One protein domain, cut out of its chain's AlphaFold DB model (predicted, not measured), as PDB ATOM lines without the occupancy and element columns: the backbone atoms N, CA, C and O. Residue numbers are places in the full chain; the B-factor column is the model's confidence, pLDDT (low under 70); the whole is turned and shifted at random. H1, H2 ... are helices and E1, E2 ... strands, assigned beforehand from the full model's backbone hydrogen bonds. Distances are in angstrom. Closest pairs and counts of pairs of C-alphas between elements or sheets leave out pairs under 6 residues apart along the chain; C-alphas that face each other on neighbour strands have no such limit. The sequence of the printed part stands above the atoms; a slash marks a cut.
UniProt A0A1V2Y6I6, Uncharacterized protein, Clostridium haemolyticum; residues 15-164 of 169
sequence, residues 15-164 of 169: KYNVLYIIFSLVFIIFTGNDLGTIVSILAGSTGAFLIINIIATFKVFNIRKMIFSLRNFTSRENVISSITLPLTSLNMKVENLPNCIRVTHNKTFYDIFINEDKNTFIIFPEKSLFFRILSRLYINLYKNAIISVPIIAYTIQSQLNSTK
ATOM      1  N   LYS A  15      22.423  40.504 -53.082       92.25
ATOM      2  CA  LYS A  15      22.339  41.929 -53.445       92.25
ATOM      3  C   LYS A  15      23.671  42.674 -53.306       92.25
ATOM      4  O   LYS A  15      23.858  43.691 -53.956       92.25
ATOM      5  N   TYR A  16      24.599  42.165 -52.496       92.75
ATOM      6  CA  TYR A  16      25.914  42.781 -52.305       92.75
ATOM      7  C   TYR A  16      26.940  42.335 -53.346       92.75
ATOM      8  O   TYR A  16      28.034  42.887 -53.375       92.75
ATOM      9  N   ASN A  17      26.598  41.403 -54.243       91.00
ATOM     10  CA  ASN A  17      27.495  41.010 -55.331       91.00
ATOM     11  C   ASN A  17      27.855  42.196 -56.249       91.00
ATOM     12  O   ASN A  17      28.921  42.191 -56.855       91.00
ATOM     13  N   VAL A  18      27.014  43.237 -56.298       93.94
ATOM     14  CA  VAL A  18      27.315  44.495 -57.000       93.94
ATOM     15  C   VAL A  18      28.586  45.182 -56.477       93.94
ATOM     16  O   VAL A  18      29.266  45.864 -57.238       93.94
ATOM     17  N   LEU A  19      28.971  44.957 -55.212       93.25
ATOM     18  CA  LEU A  19      30.184  45.537 -54.626       93.25
ATOM     19  C   LEU A  19      31.455  45.070 -55.335       93.25
ATOM     20  O   LEU A  19      32.393  45.853 -55.433       93.25
ATOM     21  N   TYR A  20      31.485  43.841 -55.865       92.81
ATOM     22  CA  TYR A  20      32.631  43.355 -56.642       92.81
ATOM     23  C   TYR A  20      32.883  44.226 -57.873       92.81
ATOM     24  O   TYR A  20      34.029  44.551 -58.171       92.81
ATOM     25  N   ILE A  21      31.810  44.642 -58.550       92.56
ATOM     26  CA  ILE A  21      31.884  45.503 -59.733       92.56
ATOM     27  C   ILE A  21      32.321  46.908 -59.314       92.56
ATOM     28  O   ILE A  21      33.284  47.437 -59.860       92.56
ATOM     29  N   ILE A  22      31.662  47.482 -58.301       93.06
ATOM     30  CA  ILE A  22      31.940  48.846 -57.828       93.06
ATOM     31  C   ILE A  22      33.400  48.986 -57.384       93.06
ATOM     32  O   ILE A  22      34.101  49.877 -57.854       93.06
ATOM     33  N   PHE A  23      33.883  48.096 -56.515       92.56
ATOM     34  CA  PHE A  23      35.246  48.185 -55.993       92.56
ATOM     35  C   PHE A  23      36.294  47.951 -57.079       92.56
ATOM     36  O   PHE A  23      37.313  48.635 -57.086       92.56
ATOM     37  N   SER A  24      36.045  47.028 -58.010       90.50
ATOM     38  CA  SER A  24      36.965  46.804 -59.129       90.50
ATOM     39  C   SER A  24      37.068  48.046 -60.016       90.50
ATOM     40  O   SER A  24      38.176  48.463 -60.330       90.50
ATOM     41  N   LEU A  25      35.946  48.695 -60.351       90.88
ATOM     42  CA  LEU A  25      35.947  49.926 -61.152       90.88
ATOM     43  C   LEU A  25      36.672  51.080 -60.452       90.88
ATOM     44  O   LEU A  25      37.479  51.758 -61.082       90.88
ATOM     45  N   VAL A  26      36.429  51.271 -59.151       90.00
ATOM     46  CA  VAL A  26      37.126  52.294 -58.357       90.00
ATOM     47  C   VAL A  26      38.639  52.075 -58.425       90.00
ATOM     48  O   VAL A  26      39.370  52.996 -58.774       90.00
ATOM     49  N   PHE A  27      39.116  50.856 -58.171       87.31
ATOM     50  CA  PHE A  27      40.550  50.558 -58.211       87.31
ATOM     51  C   PHE A  27      41.169  50.735 -59.604       87.31
ATOM     52  O   PHE A  27      42.303  51.196 -59.695       87.31
ATOM     53  N   ILE A  28      40.446  50.414 -60.683       88.06
ATOM     54  CA  ILE A  28      40.923  50.627 -62.062       88.06
ATOM     55  C   ILE A  28      41.114  52.122 -62.352       88.06
ATOM     56  O   ILE A  28      42.139  52.508 -62.911       88.06
ATOM     57  N   ILE A  29      40.165  52.969 -61.938       86.88
ATOM     58  CA  ILE A  29      40.251  54.426 -62.128       86.88
ATOM     59  C   ILE A  29      41.460  55.009 -61.382       86.88
ATOM     60  O   ILE A  29      42.133  55.893 -61.901       86.88
ATOM     61  N   PHE A  30      41.759  54.504 -60.182       82.38
ATOM     62  CA  PHE A  30      42.871  55.003 -59.370       82.38
ATOM     63  C   PHE A  30      44.264  54.612 -59.888       82.38
ATOM     64  O   PHE A  30      45.229  55.302 -59.566       82.38
ATOM     65  N   THR A  31      44.404  53.522 -60.650       80.12
ATOM     66  CA  THR A  31      45.723  52.997 -61.056       80.12
ATOM     67  C   THR A  31      46.139  53.344 -62.483       80.12
ATOM     68  O   THR A  31      47.337  53.374 -62.753       80.12
ATOM     69  N   GLY A  32      45.193  53.616 -63.387       67.81
ATOM     70  CA  GLY A  32      45.438  54.317 -64.656       67.81
ATOM     71  C   GLY A  32      46.343  53.648 -65.710       67.81
ATOM     72  O   GLY A  32      46.550  54.261 -66.750       67.81
ATOM     73  N   ASN A  33      46.857  52.427 -65.496       71.25
ATOM     74  CA  ASN A  33      47.778  51.731 -66.414       71.25
ATOM     75  C   ASN A  33      47.288  50.317 -66.796       71.25
ATOM     76  O   ASN A  33      46.756  49.596 -65.949       71.25
ATOM     77  N   ASP A  34      47.584  49.876 -68.027       69.81
ATOM     78  CA  ASP A  34      47.101  48.611 -68.624       69.81
ATOM     79  C   ASP A  34      47.548  47.339 -67.876       69.81
ATOM     80  O   ASP A  34      46.758  46.422 -67.646       69.81
ATOM     81  N   LEU A  35      48.803  47.281 -67.409       63.22
ATOM     82  CA  LEU A  35      49.293  46.183 -66.553       63.22
ATOM     83  C   LEU A  35      48.722  46.252 -65.121       63.22
ATOM     84  O   LEU A  35      48.673  45.244 -64.413       63.22
ATOM     85  N   GLY A  36      48.252  47.429 -64.700       74.25
ATOM     86  CA  GLY A  36      47.635  47.670 -63.396       74.25
ATOM     87  C   GLY A  36      46.163  47.261 -63.327       74.25
ATOM     88  O   GLY A  36      45.642  47.077 -62.226       74.25
ATOM     89  N   THR A  37      45.488  47.061 -64.463       82.50
ATOM     90  CA  THR A  37      44.045  46.769 -64.504       82.50
ATOM     91  C   THR A  37      43.705  45.428 -63.851       82.50
ATOM     92  O   THR A  37      42.801  45.367 -63.018       82.50
ATOM     93  N   ILE A  38      44.452  44.358 -64.152       85.69
ATOM     94  CA  ILE A  38      44.210  43.027 -63.561       85.69
ATOM     95  C   ILE A  38      44.435  43.064 -62.046       85.69
ATOM     96  O   ILE A  38      43.596  42.591 -61.277       85.69
ATOM     97  N   VAL A  39      45.538  43.674 -61.607       87.31
ATOM     98  CA  VAL A  39      45.857  43.834 -60.179       87.31
ATOM     99  C   VAL A  39      44.766  44.638 -59.469       87.31
ATOM    100  O   VAL A  39      44.345  44.279 -58.372       87.31
ATOM    101  N   SER A  40      44.240  45.672 -60.123       86.94
ATOM    102  CA  SER A  40      43.165  46.518 -59.605       86.94
ATOM    103  C   SER A  40      41.839  45.776 -59.460       86.94
ATOM    104  O   SER A  40      41.173  45.906 -58.434       86.94
ATOM    105  N   ILE A  41      41.476  44.940 -60.438       89.81
ATOM    106  CA  ILE A  41      40.290  44.076 -60.353       89.81
ATOM    107  C   ILE A  41      40.433  43.093 -59.189       89.81
ATOM    108  O   ILE A  41      39.490  42.915 -58.416       89.81
ATOM    109  N   LEU A  42      41.606  42.473 -59.026       90.69
ATOM    110  CA  LEU A  42      41.859  41.541 -57.924       90.69
ATOM    111  C   LEU A  42      41.819  42.244 -56.562       90.69
ATOM    112  O   LEU A  42      41.194  41.732 -55.628       90.69
ATOM    113  N   ALA A  43      42.429  43.424 -56.447       89.69
ATOM    114  CA  ALA A  43      42.413  44.230 -55.230       89.69
ATOM    115  C   ALA A  43      40.986  44.672 -54.868       89.69
ATOM    116  O   ALA A  43      40.530  44.435 -53.745       89.69
ATOM    117  N   GLY A  44      40.239  45.217 -55.834       90.62
ATOM    118  CA  GLY A  44      38.842  45.608 -55.655       90.62
ATOM    119  C   GLY A  44      37.946  44.422 -55.287       90.62
ATOM    120  O   GLY A  44      37.167  44.493 -54.334       90.62
ATOM    121  N   SER A  45      38.116  43.286 -55.966       91.25
ATOM    122  CA  SER A  45      37.377  42.057 -55.665       91.25
ATOM    123  C   SER A  45      37.680  41.524 -54.266       91.25
ATOM    124  O   SER A  45      36.774  41.080 -53.558       91.25
ATOM    125  N   THR A  46      38.937  41.613 -53.829       91.38
ATOM    126  CA  THR A  46      39.347  41.234 -52.471       91.38
ATOM    127  C   THR A  46      38.722  42.165 -51.432       91.38
ATOM    128  O   THR A  46      38.163  41.689 -50.443       91.38
ATOM    129  N   GLY A  47      38.719  43.480 -51.672       89.94
ATOM    130  CA  GLY A  47      38.056  44.460 -50.805       89.94
ATOM    131  C   GLY A  47      36.554  44.195 -50.657       89.94
ATOM    132  O   GLY A  47      36.040  44.094 -49.538       89.94
ATOM    133  N   ALA A  48      35.855  43.974 -51.775       92.94
ATOM    134  CA  ALA A  48      34.440  43.604 -51.774       92.94
ATOM    135  C   ALA A  48      34.190  42.287 -51.022       92.94
ATOM    136  O   ALA A  48      33.264  42.191 -50.213       92.94
ATOM    137  N   PHE A  49      35.045  41.279 -51.224       92.06
ATOM    138  CA  PHE A  49      34.957  40.004 -50.517       92.06
ATOM    139  C   PHE A  49      35.080  40.162 -48.997       92.06
ATOM    140  O   PHE A  49      34.320  39.530 -48.258       92.06
ATOM    141  N   LEU A  50      35.996  41.003 -48.508       91.19
ATOM    142  CA  LEU A  50      36.148  41.265 -47.075       91.19
ATOM    143  C   LEU A  50      34.894  41.926 -46.490       91.19
ATOM    144  O   LEU A  50      34.377  41.458 -45.472       91.19
ATOM    145  N   ILE A  51      34.345  42.938 -47.166       91.50
ATOM    146  CA  ILE A  51      33.110  43.615 -46.740       91.50
ATOM    147  C   ILE A  51      31.935  42.632 -46.694       91.50
ATOM    148  O   ILE A  51      31.219  42.562 -45.693       91.50
ATOM    149  N   ILE A  52      31.753  41.814 -47.733       93.12
ATOM    150  CA  ILE A  52      30.667  40.825 -47.778       93.12
ATOM    151  C   ILE A  52      30.842  39.769 -46.676       93.12
ATOM    152  O   ILE A  52      29.849  39.336 -46.089       93.12
ATOM    153  N   ASN A  53      32.074  39.381 -46.328       91.62
ATOM    154  CA  ASN A  53      32.322  38.485 -45.194       91.62
ATOM    155  C   ASN A  53      31.955  39.119 -43.844       91.62
ATOM    156  O   ASN A  53      31.380  38.436 -42.990       91.62
ATOM    157  N   ILE A  54      32.228  40.411 -43.650       91.12
ATOM    158  CA  ILE A  54      31.792  41.147 -42.453       91.12
ATOM    159  C   ILE A  54      30.260  41.156 -42.378       91.12
ATOM    160  O   ILE A  54      29.688  40.769 -41.359       91.12
ATOM    161  N   ILE A  55      29.576  41.486 -43.478       93.44
ATOM    162  CA  ILE A  55      28.105  41.453 -43.550       93.44
ATOM    163  C   ILE A  55      27.577  40.045 -43.244       93.44
ATOM    164  O   ILE A  55      26.646  39.888 -42.453       93.44
ATOM    165  N   ALA A  56      28.183  39.006 -43.823       93.75
ATOM    166  CA  ALA A  56      27.813  37.618 -43.563       93.75
ATOM    167  C   ALA A  56      27.952  37.250 -42.077       93.75
ATOM    168  O   ALA A  56      27.129  36.498 -41.559       93.75
ATOM    169  N   THR A  57      28.937  37.816 -41.375       90.69
ATOM    170  CA  THR A  57      29.126  37.612 -39.931       90.69
ATOM    171  C   THR A  57      27.931  38.146 -39.147       90.69
ATOM    172  O   THR A  57      27.331  37.409 -38.362       90.69
ATOM    173  N   PHE A  58      27.507  39.385 -39.424       91.81
ATOM    174  CA  PHE A  58      26.297  39.960 -38.827       91.81
ATOM    175  C   PHE A  58      25.042  39.147 -39.163       91.81
ATOM    176  O   PHE A  58      24.185  38.938 -38.307       91.81
ATOM    177  N   LYS A  59      24.933  38.631 -40.390       94.62
ATOM    178  CA  LYS A  59      23.789  37.800 -40.789       94.62
ATOM    179  C   LYS A  59      23.756  36.447 -40.073       94.62
ATOM    180  O   LYS A  59      22.687  36.041 -39.630       94.62
ATOM    181  N   VAL A  60      24.897  35.778 -39.894       94.06
ATOM    182  CA  VAL A  60      24.978  34.558 -39.066       94.06
ATOM    183  C   VAL A  60      24.625  34.865 -37.614       94.06
ATOM    184  O   VAL A  60      23.897  34.099 -36.987       94.06
ATOM    185  N   PHE A  61      25.086  35.995 -37.081       91.81
ATOM    186  CA  PHE A  61      24.735  36.422 -35.729       91.81
ATOM    187  C   PHE A  61      23.224  36.635 -35.561       91.81
ATOM    188  O   PHE A  61      22.656  36.209 -34.562       91.81
ATOM    189  N   ASN A  62      22.551  37.200 -36.566       94.44
ATOM    190  CA  ASN A  62      21.093  37.318 -36.557       94.44
ATOM    191  C   ASN A  62      20.395  35.953 -36.579       94.44
ATOM    192  O   ASN A  62      19.417  35.780 -35.862       94.44
ATOM    193  N   ILE A  63      20.910  34.975 -37.336       94.88
ATOM    194  CA  ILE A  63      20.388  33.596 -37.310       94.88
ATOM    195  C   ILE A  63      20.531  32.991 -35.906       94.88
ATOM    196  O   ILE A  63      19.584  32.409 -35.396       94.88
ATOM    197  N   ARG A  64      21.677  33.188 -35.244       94.06
ATOM    198  CA  ARG A  64      21.927  32.691 -33.875       94.06
ATOM    199  C   ARG A  64      21.001  33.303 -32.821       94.06
ATOM    200  O   ARG A  64      20.797  32.708 -31.772       94.06
ATOM    201  N   LYS A  65      20.453  34.491 -33.088       93.25
ATOM    202  CA  LYS A  65      19.469  35.165 -32.229       93.25
ATOM    203  C   LYS A  65      18.032  34.706 -32.472       93.25
ATOM    204  O   LYS A  65      17.137  35.148 -31.755       93.25
ATOM    205  N   MET A  66      17.781  33.874 -33.483       95.50
ATOM    206  CA  MET A  66      16.436  33.376 -33.750       95.50
ATOM    207  C   MET A  66      16.023  32.393 -32.658       95.50
ATOM    208  O   MET A  66      16.668  31.369 -32.448       95.50
ATOM    209  N   ILE A  67      14.918  32.717 -31.988       95.50
ATOM    210  CA  ILE A  67      14.301  31.875 -30.967       95.50
ATOM    211  C   ILE A  67      13.089  31.193 -31.592       95.50
ATOM    212  O   ILE A  67      12.135  31.847 -32.035       95.50
ATOM    213  N   PHE A  68      13.113  29.870 -31.622       94.44
ATOM    214  CA  PHE A  68      12.031  29.041 -32.129       94.44
ATOM    215  C   PHE A  68      11.167  28.563 -30.971       94.44
ATOM    216  O   PHE A  68      11.669  28.237 -29.901       94.44
ATOM    217  N   SER A  69       9.854  28.576 -31.173       91.44
ATOM    218  CA  SER A  69       8.885  28.190 -30.147       91.44
ATOM    219  C   SER A  69       8.567  26.702 -30.238       91.44
ATOM    220  O   SER A  69       8.437  26.155 -31.333       91.44
ATOM    221  N   LEU A  70       8.424  26.073 -29.079       88.25
ATOM    222  CA  LEU A  70       7.855  24.749 -28.883       88.25
ATOM    223  C   LEU A  70       6.467  24.929 -28.279       88.25
ATOM    224  O   LEU A  70       6.235  25.824 -27.469       88.25
ATOM    225  N   ARG A  71       5.517  24.093 -28.691       80.44
ATOM    226  CA  ARG A  71       4.132  24.211 -28.221       80.44
ATOM    227  C   ARG A  71       3.937  23.654 -26.811       80.44
ATOM    228  O   ARG A  71       2.987  24.033 -26.142       80.44
ATOM    229  N   ASN A  72       4.813  22.751 -26.378       75.88
ATOM    230  CA  ASN A  72       4.734  22.078 -25.089       75.88
ATOM    231  C   ASN A  72       6.122  21.945 -24.464       75.88
ATOM    232  O   ASN A  72       7.126  21.889 -25.183       75.88
ATOM    233  N   PHE A  73       6.135  21.786 -23.141       71.81
ATOM    234  CA  PHE A  73       7.309  21.346 -22.399       71.81
ATOM    235  C   PHE A  73       7.838  20.040 -22.982       71.81
ATOM    236  O   PHE A  73       7.095  19.068 -23.132       71.81
ATOM    237  N   THR A  74       9.108  20.055 -23.373       77.81
ATOM    238  CA  THR A  74       9.771  18.925 -24.016       77.81
ATOM    239  C   THR A  74      11.196  18.848 -23.495       77.81
ATOM    240  O   THR A  74      11.961  19.792 -23.684       77.81
ATOM    241  N   SER A  75      11.544  17.724 -22.869       85.69
ATOM    242  CA  SER A  75      12.923  17.448 -22.473       85.69
ATOM    243  C   SER A  75      13.810  17.285 -23.701       85.69
ATOM    244  O   SER A  75      13.357  16.865 -24.775       85.69
ATOM    245  N   ARG A  76      15.105  17.561 -23.549       87.88
ATOM    246  CA  ARG A  76      16.086  17.333 -24.619       87.88
ATOM    247  C   ARG A  76      16.042  15.911 -25.181       87.88
ATOM    248  O   ARG A  76      16.151  15.732 -26.395       87.88
ATOM    249  N   GLU A  77      15.847  14.919 -24.325       88.38
ATOM    250  CA  GLU A  77      15.793  13.499 -24.678       88.38
ATOM    251  C   GLU A  77      14.587  13.188 -25.584       88.38
ATOM    252  O   GLU A  77      14.694  12.398 -26.525       88.38
ATOM    253  N   ASN A  78      13.461  13.873 -25.372       88.00
ATOM    254  CA  ASN A  78      12.290  13.761 -26.240       88.00
ATOM    255  C   ASN A  78      12.497  14.476 -27.579       88.00
ATOM    256  O   ASN A  78      12.037  13.997 -28.618       88.00
ATOM    257  N   VAL A  79      13.204  15.611 -27.585       90.19
ATOM    258  CA  VAL A  79      13.538  16.306 -28.834       90.19
ATOM    259  C   VAL A  79      14.443  15.435 -29.698       90.19
ATOM    260  O   VAL A  79      14.134  15.223 -30.869       90.19
ATOM    261  N   ILE A  80      15.533  14.902 -29.139       92.81
ATOM    262  CA  ILE A  80      16.494  14.114 -29.915       92.81
ATOM    263  C   ILE A  80      15.864  12.840 -30.487       92.81
ATOM    264  O   ILE A  80      16.065  12.553 -31.669       92.81
ATOM    265  N   SER A  81      15.056  12.112 -29.711       91.06
ATOM    266  CA  SER A  81      14.377  10.904 -30.193       91.06
ATOM    267  C   SER A  81      13.408  11.215 -31.337       91.06
ATOM    268  O   SER A  81      13.397  10.506 -32.342       91.06
ATOM    269  N   SER A  82      12.678  12.331 -31.239       89.88
ATOM    270  CA  SER A  82      11.694  12.751 -32.244       89.88
ATOM    271  C   SER A  82      12.326  13.210 -33.561       89.88
ATOM    272  O   SER A  82      11.725  13.046 -34.620       89.88
ATOM    273  N   ILE A  83      13.527  13.796 -33.527       93.19
ATOM    274  CA  ILE A  83      14.151  14.375 -34.730       93.19
ATOM    275  C   ILE A  83      15.225  13.505 -35.372       93.19
ATOM    276  O   ILE A  83      15.595  13.778 -36.514       93.19
ATOM    277  N   THR A  84      15.729  12.478 -34.682       93.81
ATOM    278  CA  THR A  84      16.850  11.673 -35.189       93.81
ATOM    279  C   THR A  84      16.510  11.031 -36.533       93.81
ATOM    280  O   THR A  84      17.213  11.288 -37.504       93.81
ATOM    281  N   LEU A  85      15.419  10.261 -36.622       94.25
ATOM    282  CA  LEU A  85      15.044   9.562 -37.857       94.25
ATOM    283  C   LEU A  85      14.674  10.521 -39.013       94.25
ATOM    284  O   LEU A  85      15.190  10.343 -40.118       94.25
ATOM    285  N   PRO A  86      13.844  11.565 -38.807       94.75
ATOM    286  CA  PRO A  86      13.538  12.512 -39.877       94.75
ATOM    287  C   PRO A  86      14.776  13.243 -40.407       94.75
ATOM    288  O   PRO A  86      14.925  13.385 -41.617       94.75
ATOM    289  N   LEU A  87      15.695  13.676 -39.539       94.88
ATOM    290  CA  LEU A  87      16.888  14.402 -39.979       94.88
ATOM    291  C   LEU A  87      17.918  13.487 -40.655       94.88
ATOM    292  O   LEU A  87      18.525  13.896 -41.647       94.88
ATOM    293  N   THR A  88      18.087  12.245 -40.194       94.81
ATOM    294  CA  THR A  88      18.982  11.284 -40.863       94.81
ATOM    295  C   THR A  88      18.478  10.893 -42.247       94.81
ATOM    296  O   THR A  88      19.295  10.769 -43.158       94.81
ATOM    297  N   SER A  89      17.158  10.821 -42.455       95.19
ATOM    298  CA  SER A  89      16.566  10.615 -43.789       95.19
ATOM    299  C   SER A  89      16.917  11.725 -44.795       95.19
ATOM    300  O   SER A  89      16.928  11.496 -46.002       95.19
ATOM    301  N   LEU A  90      17.276  12.916 -44.300       93.44
ATOM    302  CA  LEU A  90      17.718  14.068 -45.090       93.44
ATOM    303  C   LEU A  90      19.249  14.168 -45.182       93.44
ATOM    304  O   LEU A  90      19.783  15.244 -45.457       93.44
ATOM    305  N   ASN A  91      19.970  13.069 -44.932       95.00
ATOM    306  CA  ASN A  91      21.435  13.017 -44.888       95.00
ATOM    307  C   ASN A  91      22.060  13.975 -43.855       95.00
ATOM    308  O   ASN A  91      23.182  14.459 -44.041       95.00
ATOM    309  N   MET A  92      21.356  14.259 -42.753       96.50
ATOM    310  CA  MET A  92      21.911  15.006 -41.625       96.50
ATOM    311  C   MET A  92      22.325  14.052 -40.506       96.50
ATOM    312  O   MET A  92      21.590  13.141 -40.139       96.50
ATOM    313  N   LYS A  93      23.499  14.271 -39.916       96.31
ATOM    314  CA  LYS A  93      23.940  13.495 -38.747       96.31
ATOM    315  C   LYS A  93      23.445  14.172 -37.474       96.31
ATOM    316  O   LYS A  93      23.658  15.372 -37.334       96.31
ATOM    317  N   VAL A  94      22.849  13.422 -36.551       96.44
ATOM    318  CA  VAL A  94      22.412  13.921 -35.236       96.44
ATOM    319  C   VAL A  94      23.286  13.302 -34.147       96.44
ATOM    320  O   VAL A  94      23.530  12.098 -34.155       96.44
ATOM    321  N   GLU A  95      23.780  14.123 -33.228       95.00
ATOM    322  CA  GLU A  95      24.647  13.726 -32.120       95.00
ATOM    323  C   GLU A  95      24.107  14.310 -30.809       95.00
ATOM    324  O   GLU A  95      23.767  15.495 -30.740       95.00
ATOM    325  N   ASN A  96      24.046  13.490 -29.758       94.06
ATOM    326  CA  ASN A  96      23.724  13.958 -28.411       94.06
ATOM    327  C   ASN A  96      25.008  14.415 -27.716       94.06
ATOM    328  O   ASN A  96      25.874  13.588 -27.432       94.06
ATOM    329  N   LEU A  97      25.145  15.711 -27.445       93.00
ATOM    330  CA  LEU A  97      26.259  16.246 -26.667       93.00
ATOM    331  C   LEU A  97      25.790  16.574 -25.241       93.00
ATOM    332  O   LEU A  97      24.598  16.801 -25.020       93.00
ATOM    333  N   PRO A  98      26.709  16.673 -24.261       89.31
ATOM    334  CA  PRO A  98      26.343  16.913 -22.864       89.31
ATOM    335  C   PRO A  98      25.440  18.131 -22.632       89.31
ATOM    336  O   PRO A  98      24.597  18.081 -21.742       89.31
ATOM    337  N   ASN A  99      25.552  19.178 -23.461       89.44
ATOM    338  CA  ASN A  99      24.845  20.454 -23.276       89.44
ATOM    339  C   ASN A  99      23.939  20.858 -24.454       89.44
ATOM    340  O   ASN A  99      23.255  21.877 -24.377       89.44
ATOM    341  N   CYS A 100      23.953  20.119 -25.566       93.38
ATOM    342  CA  CYS A 100      23.195  20.467 -26.769       93.38
ATOM    343  C   CYS A 100      22.974  19.246 -27.666       93.38
ATOM    344  O   CYS A 100      23.637  18.222 -27.524       93.38
ATOM    345  N   ILE A 101      22.052  19.367 -28.617       95.69
ATOM    346  CA  ILE A 101      21.925  18.402 -29.713       95.69
ATOM    347  C   ILE A 101      22.675  18.988 -30.903       95.69
ATOM    348  O   ILE A 101      22.362  20.095 -31.339       95.69
ATOM    349  N   ARG A 102      23.654  18.269 -31.444       96.31
ATOM    350  CA  ARG A 102      24.398  18.716 -32.623       96.31
ATOM    351  C   ARG A 102      23.844  18.053 -33.868       96.31
ATOM    352  O   ARG A 102      23.769  16.831 -33.954       96.31
ATOM    353  N   VAL A 103      23.514  18.866 -34.863       96.88
ATOM    354  CA  VAL A 103      23.184  18.398 -36.209       96.88
ATOM    355  C   VAL A 103      24.315  18.774 -37.156       96.88
ATOM    356  O   VAL A 103      24.769  19.915 -37.167       96.88
ATOM    357  N   THR A 104      24.782  17.832 -37.968       95.62
ATOM    358  CA  THR A 104      25.777  18.085 -39.015       95.62
ATOM    359  C   THR A 104      25.124  17.983 -40.381       95.62
ATOM    360  O   THR A 104      24.568  16.945 -40.733       95.62
ATOM    361  N   HIS A 105      25.247  19.045 -41.172       94.31
ATOM    362  CA  HIS A 105      24.776  19.087 -42.554       94.31
ATOM    363  C   HIS A 105      25.684  20.011 -43.373       94.31
ATOM    364  O   HIS A 105      26.130  21.048 -42.881       94.31
ATOM    365  N   ASN A 106      26.020  19.636 -44.612       89.50
ATOM    366  CA  ASN A 106      26.885  20.433 -45.498       89.50
ATOM    367  C   ASN A 106      28.196  20.910 -44.835       89.50
ATOM    368  O   ASN A 106      28.564  22.085 -44.919       89.50
ATOM    369  N   LYS A 107      28.898  20.001 -44.137       87.56
ATOM    370  CA  LYS A 107      30.173  20.271 -43.430       87.56
ATOM    371  C   LYS A 107      30.078  21.383 -42.365       87.56
ATOM    372  O   LYS A 107      31.087  21.985 -41.998       87.56
ATOM    373  N   THR A 108      28.868  21.666 -41.894       90.62
ATOM    374  CA  THR A 108      28.548  22.705 -40.911       90.62
ATOM    375  C   THR A 108      27.874  22.048 -39.715       90.62
ATOM    376  O   THR A 108      27.067  21.133 -39.894       90.62
ATOM    377  N   PHE A 109      28.220  22.495 -38.513       94.12
ATOM    378  CA  PHE A 109      27.581  22.050 -37.279       94.12
ATOM    379  C   PHE A 109      26.458  23.013 -36.906       94.12
ATOM    380  O   PHE A 109      26.554  24.217 -37.134       94.12
ATOM    381  N   TYR A 110      25.384  22.478 -36.350       96.38
ATOM    382  CA  TYR A 110      24.220  23.220 -35.898       96.38
ATOM    383  C   TYR A 110      23.897  22.748 -34.491       96.38
ATOM    384  O   TYR A 110      23.306  21.684 -34.314       96.38
ATOM    385  N   ASP A 111      24.309  23.534 -33.504       96.06
ATOM    386  CA  ASP A 111      24.091  23.200 -32.103       96.06
ATOM    387  C   ASP A 111      22.730  23.727 -31.669       96.06
ATOM    388  O   ASP A 111      22.431  24.916 -31.792       96.06
ATOM    389  N   ILE A 112      21.886  22.825 -31.194       96.31
ATOM    390  CA  ILE A 112      20.531  23.114 -30.754       96.31
ATOM    391  C   ILE A 112      20.551  23.175 -29.233       96.31
ATOM    392  O   ILE A 112      20.831  22.174 -28.566       96.31
ATOM    393  N   PHE A 113      20.224  24.344 -28.696       94.75
ATOM    394  CA  PHE A 113      20.055  24.543 -27.262       94.75
ATOM    395  C   PHE A 113      18.572  24.675 -26.963       94.75
ATOM    396  O   PHE A 113      17.900  25.554 -27.507       94.75
ATOM    397  N   ILE A 114      18.074  23.788 -26.110       92.56
ATOM    398  CA  ILE A 114      16.684  23.776 -25.674       92.56
ATOM    399  C   ILE A 114      16.607  24.557 -24.371       92.56
ATOM    400  O   ILE A 114      17.392  24.342 -23.453       92.56
ATOM    401  N   ASN A 115      15.672  25.492 -24.320       90.81
ATOM    402  CA  ASN A 115      15.294  26.205 -23.119       90.81
ATOM    403  C   ASN A 115      13.947  25.641 -22.662       90.81
ATOM    404  O   ASN A 115      12.896  26.027 -23.186       90.81
ATOM    405  N   GLU A 116      14.020  24.688 -21.735       83.94
ATOM    406  CA  GLU A 116      12.873  23.922 -21.243       83.94
ATOM    407  C   GLU A 116      11.855  24.832 -20.539       83.94
ATOM    408  O   GLU A 116      10.671  24.778 -20.863       83.94
ATOM    409  N   ASP A 117      12.314  25.766 -19.698       84.31
ATOM    410  CA  ASP A 117      11.452  26.701 -18.958       84.31
ATOM    411  C   ASP A 117      10.594  27.577 -19.877       84.31
ATOM    412  O   ASP A 117       9.442  27.898 -19.585       84.31
ATOM    413  N   LYS A 118      11.169  28.002 -21.005       83.88
ATOM    414  CA  LYS A 118      10.516  28.924 -21.942       83.88
ATOM    415  C   LYS A 118       9.840  28.215 -23.106       83.88
ATOM    416  O   LYS A 118       9.316  28.906 -23.976       83.88
ATOM    417  N   ASN A 119       9.874  26.881 -23.166       88.94
ATOM    418  CA  ASN A 119       9.428  26.099 -24.321       88.94
ATOM    419  C   ASN A 119       9.994  26.657 -25.632       88.94
ATOM    420  O   ASN A 119       9.270  26.918 -26.594       88.94
ATOM    421  N   THR A 120      11.297  26.922 -25.666       92.81
ATOM    422  CA  THR A 120      11.955  27.471 -26.857       92.81
ATOM    423  C   THR A 120      13.247  26.742 -27.147       92.81
ATOM    424  O   THR A 120      13.802  26.060 -26.295       92.81
ATOM    425  N   PHE A 121      13.751  26.897 -28.363       94.62
ATOM    426  CA  PHE A 121      15.098  26.476 -28.701       94.62
ATOM    427  C   PHE A 121      15.766  27.500 -29.609       94.62
ATOM    428  O   PHE A 121      15.111  28.270 -30.318       94.62
ATOM    429  N   ILE A 122      17.091  27.491 -29.585       96.00
ATOM    430  CA  ILE A 122      17.933  28.253 -30.501       96.00
ATOM    431  C   ILE A 122      18.799  27.280 -31.290       96.00
ATOM    432  O   ILE A 122      19.201  26.237 -30.777       96.00
ATOM    433  N   ILE A 123      19.084  27.630 -32.540       97.00
ATOM    434  CA  ILE A 123      20.022  26.888 -33.379       97.00
ATOM    435  C   ILE A 123      21.236  27.774 -33.596       97.00
ATOM    436  O   ILE A 123      21.117  28.910 -34.058       97.00
ATOM    437  N   PHE A 124      22.411  27.240 -33.291       96.00
ATOM    438  CA  PHE A 124      23.673  27.943 -33.376       96.00
ATOM    439  C   PHE A 124      24.547  27.320 -34.474       96.00
ATOM    440  O   PHE A 124      25.183  26.289 -34.255       96.00
ATOM    441  N   PRO A 125      24.586  27.912 -35.685       93.94
ATOM    442  CA  PRO A 125      25.459  27.437 -36.748       93.94
ATOM    443  C   PRO A 125      26.924  27.678 -36.389       93.94
ATOM    444  O   PRO A 125      27.337  28.820 -36.145       93.94
ATOM    445  N   GLU A 126      27.721  26.622 -36.429       88.69
ATOM    446  CA  GLU A 126      29.158  26.627 -36.201       88.69
ATOM    447  C   GLU A 126      29.919  26.007 -37.370       88.69
ATOM    448  O   GLU A 126      29.440  25.140 -38.105       88.69
ATOM    449  N   LYS A 127      31.163  26.454 -37.536       77.19
ATOM    450  CA  LYS A 127      32.101  25.783 -38.435       77.19
ATOM    451  C   LYS A 127      32.603  24.513 -37.773       77.19
ATOM    452  O   LYS A 127      32.814  24.498 -36.562       77.19
ATOM    453  N   SER A 128      32.906  23.499 -38.576       68.44
ATOM    454  CA  SER A 128      33.678  22.380 -38.053       68.44
ATOM    455  C   SER A 128      35.052  22.840 -37.561       68.44
ATOM    456  O   SER A 128      35.609  23.819 -38.070       68.44
ATOM    457  N   LEU A 129      35.598  22.139 -36.561       63.53
ATOM    458  CA  LEU A 129      36.881  22.476 -35.933       63.53
ATOM    459  C   LEU A 129      38.004  22.646 -36.969       63.53
ATOM    460  O   LEU A 129      38.780  23.595 -36.880       63.53
ATOM    461  N   PHE A 130      38.009  21.812 -38.014       56.53
ATOM    462  CA  PHE A 130      38.972  21.875 -39.114       56.53
ATOM    463  C   PHE A 130      38.896  23.192 -39.916       56.53
ATOM    464  O   PHE A 130      39.918  23.775 -40.270       56.53
ATOM    465  N   PHE A 131      37.693  23.737 -40.141       54.25
ATOM    466  CA  PHE A 131      37.502  25.012 -40.853       54.25
ATOM    467  C   PHE A 131      37.537  26.248 -39.944       54.25
ATOM    468  O   PHE A 131      37.531  27.375 -40.448       54.25
ATOM    469  N   ARG A 132      37.575  26.061 -38.618       56.41
ATOM    470  CA  ARG A 132      37.693  27.154 -37.644       56.41
ATOM    471  C   ARG A 132      39.086  27.790 -37.670       56.41
ATOM    472  O   ARG A 132      39.196  28.990 -37.444       56.41
ATOM    473  N   ILE A 133      40.108  26.996 -38.000       51.31
ATOM    474  CA  ILE A 133      41.515  27.416 -38.096       51.31
ATOM    475  C   ILE A 133      41.807  28.052 -39.463       51.31
ATOM    476  O   ILE A 133      42.493  29.066 -39.532       51.31
ATOM    477  N   LEU A 134      41.244  27.506 -40.550       48.69
ATOM    478  CA  LEU A 134      41.647  27.902 -41.902       48.69
ATOM    479  C   LEU A 134      40.980  29.166 -42.451       48.69
ATOM    480  O   LEU A 134      41.502  29.728 -43.408       48.69
ATOM    481  N   SER A 135      39.840  29.640 -41.923       51.09
ATOM    482  CA  SER A 135      39.283  30.892 -42.450       51.09
ATOM    483  C   SER A 135      38.177  31.553 -41.614       51.09
ATOM    484  O   SER A 135      37.252  30.906 -41.124       51.09
ATOM    485  N   ARG A 136      38.165  32.892 -41.574       60.91
ATOM    486  CA  ARG A 136      37.019  33.727 -41.153       60.91
ATOM    487  C   ARG A 136      35.941  33.844 -42.251       60.91
ATOM    488  O   ARG A 136      35.273  34.863 -42.354       60.91
ATOM    489  N   LEU A 137      35.747  32.825 -43.097       75.00
ATOM    490  CA  LEU A 137      34.744  32.890 -44.173       75.00
ATOM    491  C   LEU A 137      33.332  32.636 -43.656       75.00
ATOM    492  O   LEU A 137      32.905  31.486 -43.529       75.00
ATOM    493  N   TYR A 138      32.624  33.705 -43.313       87.56
ATOM    494  CA  TYR A 138      31.239  33.637 -42.848       87.56
ATOM    495  C   TYR A 138      30.238  33.504 -43.997       87.56
ATOM    496  O   TYR A 138      29.115  33.075 -43.759       87.56
ATOM    497  N   ILE A 139      30.638  33.787 -45.243       91.12
ATOM    498  CA  ILE A 139      29.759  33.650 -46.416       91.12
ATOM    499  C   ILE A 139      29.247  32.213 -46.563       91.12
ATOM    500  O   ILE A 139      28.042  32.004 -46.696       91.12
ATOM    501  N   ASN A 140      30.135  31.215 -46.509       90.06
ATOM    502  CA  ASN A 140      29.735  29.810 -46.649       90.06
ATOM    503  C   ASN A 140      28.913  29.335 -45.449       90.06
ATOM    504  O   ASN A 140      27.896  28.675 -45.631       90.06
ATOM    505  N   LEU A 141      29.304  29.741 -44.235       92.44
ATOM    506  CA  LEU A 141      28.538  29.444 -43.025       92.44
ATOM    507  C   LEU A 141      27.113  30.000 -43.123       92.44
ATOM    508  O   LEU A 141      26.157  29.281 -42.852       92.44
ATOM    509  N   TYR A 142      26.962  31.249 -43.572       94.00
ATOM    510  CA  TYR A 142      25.661  31.872 -43.789       94.00
ATOM    511  C   TYR A 142      24.841  31.128 -44.844       94.00
ATOM    512  O   TYR A 142      23.692  30.789 -44.578       94.00
ATOM    513  N   LYS A 143      25.425  30.838 -46.017       94.00
ATOM    514  CA  LYS A 143      24.742  30.113 -47.105       94.00
ATOM    515  C   LYS A 143      24.243  28.742 -46.654       94.00
ATOM    516  O   LYS A 143      23.120  28.371 -46.973       94.00
ATOM    517  N   ASN A 144      25.042  28.018 -45.879       94.38
ATOM    518  CA  ASN A 144      24.625  26.736 -45.328       94.38
ATOM    519  C   ASN A 144      23.557  26.924 -44.244       94.38
ATOM    520  O   ASN A 144      22.599  26.160 -44.182       94.38
ATOM    521  N   ALA A 145      23.682  27.943 -43.390       95.50
ATOM    522  CA  ALA A 145      22.721  28.214 -42.324       95.50
ATOM    523  C   ALA A 145      21.324  28.567 -42.849       95.50
ATOM    524  O   ALA A 145      20.349  28.018 -42.345       95.50
ATOM    525  N   ILE A 146      21.208  29.402 -43.886       96.56
ATOM    526  CA  ILE A 146      19.899  29.743 -44.472       96.56
ATOM    527  C   ILE A 146      19.185  28.545 -45.109       96.56
ATOM    528  O   ILE A 146      17.980  28.614 -45.311       96.56
ATOM    529  N   ILE A 147      19.905  27.462 -45.417       96.06
ATOM    530  CA  ILE A 147      19.333  26.222 -45.955       96.06
ATOM    531  C   ILE A 147      18.976  25.266 -44.813       96.06
ATOM    532  O   ILE A 147      17.846  24.801 -44.734       96.06
ATOM    533  N   SER A 148      19.921  24.980 -43.915       96.81
ATOM    534  CA  SER A 148      19.757  23.919 -42.914       96.81
ATOM    535  C   SER A 148      18.921  24.338 -41.706       96.81
ATOM    536  O   SER A 148      18.176  23.521 -41.177       96.81
ATOM    537  N   VAL A 149      19.031  25.590 -41.246       97.00
ATOM    538  CA  VAL A 149      18.328  26.053 -40.036       97.00
ATOM    539  C   VAL A 149      16.804  25.955 -40.182       97.00
ATOM    540  O   VAL A 149      16.189  25.407 -39.270       97.00
ATOM    541  N   PRO A 150      16.178  26.399 -41.294       96.56
ATOM    542  CA  PRO A 150      14.740  26.219 -41.496       96.56
ATOM    543  C   PRO A 150      14.313  24.751 -41.485       96.56
ATOM    544  O   PRO A 150      13.309  24.427 -40.861       96.56
ATOM    545  N   ILE A 151      15.087  23.865 -42.124       96.50
ATOM    546  CA  ILE A 151      14.800  22.424 -42.172       96.50
ATOM    547  C   ILE A 151      14.826  21.834 -40.760       96.50
ATOM    548  O   ILE A 151      13.872  21.173 -40.352       96.50
ATOM    549  N   ILE A 152      15.886  22.108 -39.994       96.31
ATOM    550  CA  ILE A 152      16.048  21.601 -38.626       96.31
ATOM    551  C   ILE A 152      14.935  22.146 -37.725       96.31
ATOM    552  O   ILE A 152      14.246  21.372 -37.064       96.31
ATOM    553  N   ALA A 153      14.719  23.465 -37.727       95.81
ATOM    554  CA  ALA A 153      13.713  24.100 -36.882       95.81
ATOM    555  C   ALA A 153      12.294  23.620 -37.211       95.81
ATOM    556  O   ALA A 153      11.539  23.282 -36.301       95.81
ATOM    557  N   TYR A 154      11.944  23.531 -38.497       95.31
ATOM    558  CA  TYR A 154      10.645  23.020 -38.929       95.31
ATOM    559  C   TYR A 154      10.468  21.543 -38.570       95.31
ATOM    560  O   TYR A 154       9.393  21.147 -38.130       95.31
ATOM    561  N   THR A 155      11.512  20.722 -38.702       94.31
ATOM    562  CA  THR A 155      11.454  19.302 -38.324       94.31
ATOM    563  C   THR A 155      11.198  19.144 -36.827       94.31
ATOM    564  O   THR A 155      10.293  18.415 -36.441       94.31
ATOM    565  N   ILE A 156      11.916  19.888 -35.977       93.06
ATOM    566  CA  ILE A 156      11.674  19.898 -34.524       93.06
ATOM    567  C   ILE A 156      10.223  20.298 -34.225       93.06
ATOM    568  O   ILE A 156       9.528  19.617 -33.473       93.06
ATOM    569  N   GLN A 157       9.750  21.389 -34.832       92.56
ATOM    570  CA  GLN A 157       8.405  21.908 -34.584       92.56
ATOM    571  C   GLN A 157       7.308  20.969 -35.083       92.56
ATOM    572  O   GLN A 157       6.332  20.757 -34.372       92.56
ATOM    573  N   SER A 158       7.446  20.405 -36.281       91.12
ATOM    574  CA  SER A 158       6.455  19.490 -36.855       91.12
ATOM    575  C   SER A 158       6.359  18.204 -36.045       91.12
ATOM    576  O   SER A 158       5.270  17.883 -35.584       91.12
ATOM    577  N   GLN A 159       7.480  17.533 -35.768       89.50
ATOM    578  CA  GLN A 159       7.472  16.271 -35.025       89.50
ATOM    579  C   GLN A 159       6.855  16.444 -33.636       89.50
ATOM    580  O   GLN A 159       5.900  15.757 -33.295       89.50
ATOM    581  N   LEU A 160       7.298  17.444 -32.872       85.31
ATOM    582  CA  LEU A 160       6.815  17.655 -31.503       85.31
ATOM    583  C   LEU A 160       5.374  18.179 -31.427       85.31
ATOM    584  O   LEU A 160       4.717  18.038 -30.394       85.31
ATOM    585  N   ASN A 161       4.861  18.770 -32.508       74.81
ATOM    586  CA  ASN A 161       3.456  19.154 -32.601       74.81
ATOM    587  C   ASN A 161       2.558  17.987 -33.046       74.81
ATOM    588  O   ASN A 161       1.386  17.969 -32.669       74.81
ATOM    589  N   SER A 162       3.088  17.025 -33.808       64.25
ATOM    590  CA  SER A 162       2.351  15.874 -34.341       64.25
ATOM    591  C   SER A 162       2.222  14.708 -33.354       64.25
ATOM    592  O   SER A 162       1.187  14.044 -33.349       64.25
ATOM    593  N   THR A 163       3.203  14.471 -32.471       55.59
ATOM    594  CA  THR A 163       3.222  13.287 -31.580       55.59
ATOM    595  C   THR A 163       2.023  13.199 -30.619       55.59
ATOM    596  O   THR A 163       1.691  12.115 -30.150       55.59
ATOM    597  N   LYS A 164       1.309  14.301 -30.345       48.00
ATOM    598  CA  LYS A 164       0.129  14.292 -29.457       48.00
ATOM    599  C   LYS A 164      -1.180  13.829 -30.104       48.00
ATOM    600  O   LYS A 164      -2.089  13.500 -29.355       48.00
TER     601      LYS A 164
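This is residues 15 to 164 of the 169 residues of an uncharacterized protein of Clostridium haemolyticum (UniProt A0A1V2Y6I6). A strongly twisted five-stranded sheet with helices H5 and H3 over one face makes a head, and the hairpin of H1 and H2 reaches away from it as a long arm. The longest helix, H2, joins head and arm: its last part meets the start of H5 and the sheet, while short H4 lies at the head's edge. The printed part has 150 residues with five named helices and five named strands, in the order H1 H2 E1 H3 E2 E3 E4 E5 H4 H5, and its class is mixed, helices and strands. The sheet runs E1 E5 E4 E3 E2, antiparallel throughout. The whole is loose, with a radius of gyration of the C-alphas of 20.4 A, and spans 70 by 26 by 24 A, a rod with the H1 and H2 arm making much of its length.

The sheet holds E1, residues 67 to 69, E5, residues 120 to 127, E4, residues 108 to 115, E3, residues 101 to 105, and E2, residues 93 to 96; E1 and E2 are its edge strands. E2 E3 E4 E5 form a meander, each strand the antiparallel neighbour of the one before, with a hairpin at each step. N 68 and O 121 of E1 and E5 are 2.9 A apart, within hydrogen-bond range. So are N 111 and O 124 of E4 and E5 at 3.0 A, N 103 and O 110 of E3 and E4 at 2.9 A, and N 95 and O 102 of E2 and E3 at 2.8 A. From edge to edge the strands' lines turn by 86 degrees. H5, residues 138 to 164, is on the sheet at a height of 5.6 A, over E5 and E4, slantwise to the strands at 46 degrees to E4 on the local plane. Its closest C-alphas to E5 are those of Ala 145 and Pro 125, 6.3 A apart. H5 has a kink of 35 degrees near residue 145. H3, residues 76 to 89, is on the same face at a height of 8.5 A, over E3 and E2, along the strands at 11 degrees to E3 on the local plane. H3 and H5 make two layers with the sheet, helices on one face of it. H5 touches H3 with its residues 152 to 160 alone, at a steep tilt of 67 degrees, opposite ways; the closest C-alphas, of Ile 83 and Ile 156, are 6.1 A apart. H2, residues 34 to 64, only grazes the sheet with its residues 60 to 64. Its residues 52 to 63 alone touch residues 138 to 145 of H5, at a shallow tilt of 24 degrees, the same way, closest at the C-alphas of Ala 56 and Ile 139, 5.3 A. H1, residues 15 to 31, forms a helical hairpin with H2, touching it at a shallow tilt of 30 degrees, opposite ways, closest at the C-alphas of Ser 24 and Gly 44, 4.1 A. H1 is not on the sheet and is apart from H5. H4, residues 129 to 134, touches no helix and only just grazes the sheet, with 5 pairs of C-alphas within 10 A. O i to N i+4 pairs within range number 10 of 13 in H1, 25 of 27 in H2, 8 of 10 in H3, 19 of 23 in H5 and 0 of 2 in H4, where 1 of 3 O i to N i+3 pairs is in range.

E4 is 22.5 A from first to last C-alpha and E5 is 23.3 A. H2 is 45.8 A long, H5 39.0 A, H1 27.0 A and H3 20.3 A. H1 begins at C-alpha 15 (22.339, 41.929, -53.445), H2 ends at C-alpha 64 (21.927, 32.691, -33.875), and H5 ends at C-alpha 164 (0.129, 14.292, -29.457).

The C-alphas farthest apart, those of Asn 33 and Lys 164, are 71.0 A apart. The printed part has no cut. No link is long; the link from E1 to H3 is short, and the others are tight. The mean pLDDT of the printed part is 87.8, with values under 70 at residues 32, 34 to 35, 128 to 136 and 162 to 164.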